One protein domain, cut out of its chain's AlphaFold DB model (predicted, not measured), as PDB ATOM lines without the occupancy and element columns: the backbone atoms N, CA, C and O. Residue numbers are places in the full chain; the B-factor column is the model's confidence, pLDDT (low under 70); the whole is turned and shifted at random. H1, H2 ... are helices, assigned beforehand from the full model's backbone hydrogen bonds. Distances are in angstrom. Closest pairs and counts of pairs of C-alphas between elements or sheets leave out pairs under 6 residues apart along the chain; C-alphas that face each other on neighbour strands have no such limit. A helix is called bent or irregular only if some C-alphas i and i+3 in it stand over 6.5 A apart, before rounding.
ATOM      1  N   GLY A 138     -10.237   0.628  10.575       82.62
ATOM      2  CA  GLY A 138     -11.484  -0.111  10.808       82.62
ATOM      3  C   GLY A 138     -12.635   0.803  11.227       82.62
ATOM      4  O   GLY A 138     -13.725   0.731  10.670       82.62
ATOM      5  N   ALA A 139     -12.373   1.746  12.130       83.50
ATOM      6  CA  ALA A 139     -13.366   2.741  12.519       83.50
ATOM      7  C   ALA A 139     -13.689   3.723  11.374       83.50
ATOM      8  O   ALA A 139     -14.851   4.087  11.204       83.50
ATOM      9  N   MET A 140     -12.722   4.066  10.509       84.75
ATOM     10  CA  MET A 140     -13.002   4.796   9.260       84.75
ATOM     11  C   MET A 140     -14.008   4.048   8.371       84.75
ATOM     12  O   MET A 140     -14.933   4.651   7.830       84.75
ATOM     13  N   TYR A 141     -13.849   2.731   8.225       85.50
ATOM     14  CA  TYR A 141     -14.763   1.902   7.441       85.50
ATOM     15  C   TYR A 141     -16.191   1.923   8.004       85.50
ATOM     16  O   TYR A 141     -17.154   2.084   7.250       85.50
ATOM     17  N   ASP A 142     -16.333   1.837   9.326       85.69
ATOM     18  CA  ASP A 142     -17.639   1.897   9.986       85.69
ATOM     19  C   ASP A 142     -18.296   3.279   9.855       85.69
ATOM     20  O   ASP A 142     -19.508   3.373   9.652       85.69
ATOM     21  N   LEU A 143     -17.511   4.359   9.913       85.62
ATOM     22  CA  LEU A 143     -18.002   5.718   9.666       85.62
ATOM     23  C   LEU A 143     -18.479   5.900   8.228       85.62
ATOM     24  O   LEU A 143     -19.518   6.514   8.010       85.62
ATOM     25  N   LEU A 144     -17.765   5.336   7.254       83.81
ATOM     26  CA  LEU A 144     -18.151   5.409   5.846       83.81
ATOM     27  C   LEU A 144     -19.426   4.613   5.557       83.81
ATOM     28  O   LEU A 144     -20.239   5.058   4.752       83.81
ATOM     29  N   LYS A 145     -19.659   3.492   6.250       84.94
ATOM     30  CA  LYS A 145     -20.960   2.803   6.205       84.94
ATOM     31  C   LYS A 145     -22.085   3.669   6.759       84.94
ATOM     32  O   LYS A 145     -23.077   3.869   6.073       84.94
ATOM     33  N   LYS A 146     -21.900   4.243   7.951       84.62
ATOM     34  CA  LYS A 146     -22.898   5.144   8.552       84.62
ATOM     35  C   LYS A 146     -23.169   6.365   7.672       84.62
ATOM     36  O   LYS A 146     -24.307   6.803   7.561       84.62
ATOM     37  N   ALA A 147     -22.136   6.914   7.037       83.31
ATOM     38  CA  ALA A 147     -22.284   8.014   6.095       83.31
ATOM     39  C   ALA A 147     -23.080   7.589   4.853       83.31
ATOM     40  O   ALA A 147     -23.890   8.375   4.372       83.31
ATOM     41  N   ALA A 148     -22.877   6.366   4.347       82.25
ATOM     42  CA  ALA A 148     -23.624   5.847   3.199       82.25
ATOM     43  C   ALA A 148     -25.123   5.711   3.504       82.25
ATOM     44  O   ALA A 148     -25.944   5.997   2.637       82.25
ATOM     45  N   ASP A 149     -25.475   5.350   4.741       81.50
ATOM     46  CA  ASP A 149     -26.871   5.294   5.185       81.50
ATOM     47  C   ASP A 149     -27.511   6.696   5.272       81.50
ATOM     48  O   ASP A 149     -28.705   6.855   5.021       81.50
ATOM     49  N   LEU A 150     -26.728   7.724   5.624       82.19
ATOM     50  CA  LEU A 150     -27.202   9.107   5.779       82.19
ATOM     51  C   LEU A 150     -27.293   9.872   4.452       82.19
ATOM     52  O   LEU A 150     -28.204  10.678   4.266       82.19
ATOM     53  N   ALA A 151     -26.335   9.660   3.553       80.44
ATOM     54  CA  ALA A 151     -26.215  10.365   2.283       80.44
ATOM     55  C   ALA A 151     -25.825   9.381   1.165       80.44
ATOM     56  O   ALA A 151     -24.677   9.376   0.715       80.44
ATOM     57  N   PRO A 152     -26.759   8.535   0.702       79.69
ATOM     58  CA  PRO A 152     -26.450   7.517  -0.293       79.69
ATOM     59  C   PRO A 152     -25.976   8.147  -1.608       79.69
ATOM     60  O   PRO A 152     -26.551   9.121  -2.102       79.69
ATOM     61  N   VAL A 153     -24.926   7.570  -2.198       77.62
ATOM     62  CA  VAL A 153     -24.405   8.012  -3.499       77.62
ATOM     63  C   VAL A 153     -25.304   7.489  -4.609       77.62
ATOM     64  O   VAL A 153     -25.449   6.278  -4.776       77.62
ATOM     65  N   ALA A 154     -25.882   8.403  -5.389       76.94
ATOM     66  CA  ALA A 154     -26.752   8.056  -6.505       76.94
ATOM     67  C   ALA A 154     -26.037   7.137  -7.515       76.94
ATOM     68  O   ALA A 154     -24.954   7.457  -8.005       76.94
ATOM     69  N   GLY A 155     -26.663   5.994  -7.806       71.88
ATOM     70  CA  GLY A 155     -26.216   5.005  -8.789       71.88
ATOM     71  C   GLY A 155     -25.218   3.958  -8.277       71.88
ATOM     72  O   GLY A 155     -25.039   2.926  -8.917       71.88
ATOM     73  N   ASN A 156     -24.598   4.152  -7.110       80.88
ATOM     74  CA  ASN A 156     -23.749   3.120  -6.508       80.88
ATOM     75  C   ASN A 156     -24.586   2.016  -5.856       80.88
ATOM     76  O   ASN A 156     -25.577   2.298  -5.186       80.88
ATOM     77  N   ALA A 157     -24.115   0.770  -5.952       71.25
ATOM     78  CA  ALA A 157     -24.810  -0.376  -5.384       71.25
ATOM     79  C   ALA A 157     -25.044  -0.215  -3.874       71.25
ATOM     80  O   ALA A 157     -24.102  -0.073  -3.086       71.25
ATOM     81  N   ALA A 158     -26.318  -0.222  -3.473       73.75
ATOM     82  CA  ALA A 158     -26.766   0.060  -2.106       73.75
ATOM     83  C   ALA A 158     -26.309   1.430  -1.549       73.75
ATOM     84  O   ALA A 158     -26.134   1.578  -0.343       73.75
ATOM     85  N   GLY A 159     -26.057   2.419  -2.415       74.69
ATOM     86  CA  GLY A 159     -25.620   3.768  -2.035       74.69
ATOM     87  C   GLY A 159     -24.241   3.833  -1.369       74.69
ATOM     88  O   GLY A 159     -23.863   4.877  -0.841       74.69
ATOM     89  N   SER A 160     -23.489   2.729  -1.373       78.50
ATOM     90  CA  SER A 160     -22.268   2.577  -0.584       78.50
ATOM     91  C   SER A 160     -21.076   3.324  -1.188       78.50
ATOM     92  O   SER A 160     -20.779   3.202  -2.376       78.50
ATOM     93  N   TYR A 161     -20.319   4.032  -0.346       76.38
ATOM     94  CA  TYR A 161     -19.040   4.661  -0.714       76.38
ATOM     95  C   TYR A 161     -17.906   3.656  -0.968       76.38
ATOM     96  O   TYR A 161     -16.839   4.023  -1.451       76.38
ATOM     97  N   MET A 162     -18.118   2.387  -0.611       79.56
ATOM     98  CA  MET A 162     -17.100   1.329  -0.625       79.56
ATOM     99  C   MET A 162     -17.203   0.405  -1.841       79.56
ATOM    100  O   MET A 162     -16.410  -0.524  -1.977       79.56
ATOM    101  N   THR A 163     -18.190   0.619  -2.712       79.25
ATOM    102  CA  THR A 163     -18.382  -0.172  -3.929       79.25
ATOM    103  C   THR A 163     -18.203   0.704  -5.156       79.25
ATOM    104  O   THR A 163     -18.687   1.828  -5.206       79.25
ATOM    105  N   THR A 164     -17.514   0.178  -6.163       74.56
ATOM    106  CA  THR A 164     -17.484   0.766  -7.507       74.56
ATOM    107  C   THR A 164     -18.526   0.134  -8.427       74.56
ATOM    108  O   THR A 164     -18.578   0.480  -9.600       74.56
ATOM    109  N   LYS A 165     -19.332  -0.819  -7.927       76.75
ATOM    110  CA  LYS A 165     -20.435  -1.387  -8.706       76.75
ATOM    111  C   LYS A 165     -21.552  -0.368  -8.817       76.75
ATOM    112  O   LYS A 165     -22.037   0.114  -7.792       76.75
ATOM    113  N   HIS A 166     -21.969  -0.124 -10.048       80.94
ATOM    114  CA  HIS A 166     -23.155   0.658 -10.353       80.94
ATOM    115  C   HIS A 166     -24.379  -0.260 -10.416       80.94
ATOM    116  O   HIS A 166     -24.265  -1.403 -10.870       80.94
ATOM    117  N   ASP A 167     -25.543   0.220  -9.990       80.38
ATOM    118  CA  ASP A 167     -26.784  -0.565 -10.067       80.38
ATOM    119  C   ASP A 167     -27.124  -0.945 -11.520       80.38
ATOM    120  O   ASP A 167     -27.467  -2.099 -11.791       80.38
ATOM    121  N   ASP A 168     -26.874  -0.042 -12.473       80.31
ATOM    122  CA  ASP A 168     -27.061  -0.301 -13.908       80.31
ATOM    123  C   ASP A 168     -26.158  -1.437 -14.416       80.31
ATOM    124  O   ASP A 168     -26.576  -2.293 -15.198       80.31
ATOM    125  N   GLU A 169     -24.905  -1.486 -13.952       81.50
ATOM    126  CA  GLU A 169     -23.962  -2.545 -14.327       81.50
ATOM    127  C   GLU A 169     -24.429  -3.901 -13.782       81.50
ATOM    128  O   GLU A 169     -24.340  -4.928 -14.464       81.50
ATOM    129  N   ILE A 170     -24.955  -3.916 -12.554       78.69
ATOM    130  CA  ILE A 170     -25.517  -5.115 -11.935       78.69
ATOM    131  C   ILE A 170     -26.698  -5.611 -12.776       78.69
ATOM    132  O   ILE A 170     -26.715  -6.788 -13.157       78.69
ATOM    133  N   GLU A 171     -27.629  -4.733 -13.144       80.81
ATOM    134  CA  GLU A 171     -28.790  -5.077 -13.968       80.81
ATOM    135  C   GLU A 171     -28.388  -5.615 -15.353       80.81
ATOM    136  O   GLU A 171     -28.866  -6.677 -15.782       80.81
ATOM    137  N   GLN A 172     -27.440  -4.961 -16.030       83.44
ATOM    138  CA  GLN A 172     -26.941  -5.423 -17.325       83.44
ATOM    139  C   GLN A 172     -26.244  -6.779 -17.225       83.44
ATOM    140  O   GLN A 172     -26.478  -7.662 -18.053       83.44
ATOM    141  N   ARG A 173     -25.441  -7.003 -16.185       82.94
ATOM    142  CA  ARG A 173     -24.738  -8.273 -15.974       82.94
ATOM    143  C   ARG A 173     -25.698  -9.417 -15.643       82.94
ATOM    144  O   ARG A 173     -25.427 -10.561 -16.016       82.94
ATOM    145  N   HIS A 174     -26.801  -9.147 -14.944       82.25
ATOM    146  CA  HIS A 174     -27.862 -10.133 -14.726       82.25
ATOM    147  C   HIS A 174     -28.582 -10.471 -16.030       82.25
ATOM    148  O   HIS A 174     -28.820 -11.644 -16.309       82.25
ATOM    149  N   THR A 175     -28.866  -9.474 -16.863       80.25
ATOM    150  CA  THR A 175     -29.480  -9.687 -18.178       80.25
ATOM    151  C   THR A 175     -28.557 -10.461 -19.117       80.25
ATOM    152  O   THR A 175     -28.989 -11.449 -19.704       80.25
ATOM    153  N   PHE A 176     -27.270 -10.120 -19.177       84.44
ATOM    154  CA  PHE A 176     -26.287 -10.864 -19.964       84.44
ATOM    155  C   PHE A 176     -26.131 -12.314 -19.488       84.44
ATOM    156  O   PHE A 176     -26.107 -13.224 -20.311       84.44
ATOM    157  N   ARG A 177     -26.088 -12.561 -18.167       82.31
ATOM    158  CA  ARG A 177     -26.068 -13.934 -17.631       82.31
ATOM    159  C   ARG A 177     -27.310 -14.724 -18.027       82.31
ATOM    160  O   ARG A 177     -27.169 -15.838 -18.509       82.31
ATOM    161  N   ARG A 178     -28.500 -14.127 -17.913       77.50
ATOM    162  CA  ARG A 178     -29.752 -14.769 -18.346       77.50
ATOM    163  C   ARG A 178     -29.740 -15.116 -19.837       77.50
ATOM    164  O   ARG A 178     -30.191 -16.193 -20.207       77.50
ATOM    165  N   LEU A 179     -29.194 -14.242 -20.682       78.00
ATOM    166  CA  LEU A 179     -29.033 -14.507 -22.117       78.00
ATOM    167  C   LEU A 179     -28.016 -15.623 -22.395       78.00
ATOM    168  O   LEU A 179     -28.246 -16.474 -23.250       78.00
ATOM    169  N   HIS A 180     -26.906 -15.642 -21.663       82.56
ATOM    170  CA  HIS A 180     -25.911 -16.704 -21.766       82.56
ATOM    171  C   HIS A 180     -26.483 -18.064 -21.332       82.56
ATOM    172  O   HIS A 180     -26.277 -19.068 -22.016       82.56
ATOM    173  N   ASP A 181     -27.238 -18.101 -20.233       81.31
ATOM    174  CA  ASP A 181     -27.891 -19.311 -19.721       81.31
ATOM    175  C   ASP A 181     -28.978 -19.822 -20.682       81.31
ATOM    176  O   ASP A 181     -29.105 -21.031 -20.878       81.31
ATOM    177  N   TRP A 182     -29.693 -18.912 -21.358       70.44
ATOM    178  CA  TRP A 182     -30.602 -19.248 -22.459       70.44
ATOM    179  C   TRP A 182     -29.865 -19.933 -23.619       70.44
ATOM    180  O   TRP A 182     -30.306 -20.974 -24.099       70.44
ATOM    181  N   HIS A 183     -28.715 -19.395 -24.038       77.56
ATOM    182  CA  HIS A 183     -27.931 -19.957 -25.143       77.56
ATOM    183  C   HIS A 183     -27.265 -21.299 -24.786       77.56
ATOM    184  O   HIS A 183     -27.014 -22.125 -25.661       77.56
ATOM    185  N   THR A 184     -26.961 -21.531 -23.509       81.94
ATOM    186  CA  THR A 184     -26.315 -22.766 -23.030       81.94
ATOM    187  C   THR A 184     -27.303 -23.848 -22.582       81.94
ATOM    188  O   THR A 184     -26.872 -24.944 -22.234       81.94
ATOM    189  N   GLY A 185     -28.615 -23.585 -22.646       71.31
ATOM    190  CA  GLY A 185     -29.657 -24.582 -22.373       71.31
ATOM    191  C   GLY A 185     -29.721 -25.029 -20.910       71.31
ATOM    192  O   GLY A 185     -30.079 -26.169 -20.629       71.31
ATOM    193  N   ASN A 186     -29.342 -24.156 -19.976       72.06
ATOM    194  CA  ASN A 186     -29.202 -24.506 -18.565       72.06
ATOM    195  C   ASN A 186     -30.585 -24.688 -17.896       72.06
ATOM    196  O   ASN A 186     -31.424 -23.785 -17.937       72.06
ATOM    197  N   GLU A 187     -30.840 -25.833 -17.251       63.72
ATOM    198  CA  GLU A 187     -32.188 -26.229 -16.786       63.72
ATOM    199  C   GLU A 187     -32.806 -25.297 -15.724       63.72
ATOM    200  O   GLU A 187     -34.030 -25.236 -15.593       63.72
TER     201      GLU A 187
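This is residues 138 to 187 of the 201 residues of the protein "FGENESH: predicted gene_2.554 protein" of Rhodosporidium toruloides (UniProt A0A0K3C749). A long straight helix, H2, sticks out with residues 171 to 177 and 179 to 184 as an arm, and a shorter helix, H1, is set crosswise at the opposite end of the domain. Between the two helices the chain winds through a looped stretch with no named element, residues 151 to 166, and the helices themselves do not pack on each other. The printed part has 50 residues with two named helices, H1 then H2 along the chain, and no named strand. The class is all helix, with 31 residues in the named helices. The whole is extended, with a radius of gyration of the C-alphas of 15.8 A and spans of 47 by 22 by 14 A.

H2, the longest helix, holds residues 167 to 184 and measures 25.7 A from first to last C-alpha. It begins at C-alpha 167 at (-26.784, -0.565, -10.067) and ends at C-alpha 184 at (-26.315, -22.766, -23.030). H1 holds residues 138 to 150, is 18.9 A long, and begins at C-alpha 138 at (-11.484, -0.111, 10.808). Residues 157 to 159 are a short helical run without a name.

H2 is apart from H1, with no C-alpha of the one within 8 A of the other. Residues 151 to 166 form a long link of 16 residues from H1 to H2. Residues 171 to 177 of H2 stand free, and so do residues 179 to 185, of which 179 to 184 belong to H2. In both H1 and H2 every O i to N i+4 pair is within hydrogen-bond range, and neither helix is bent.

The two C-alphas farthest apart, those of Ala 139 and Gly 185, are 47.2 A from each other. The printed part has no cut. The mean pLDDT of the printed part is 79.5, and residue 187 is the one printed residue under 70.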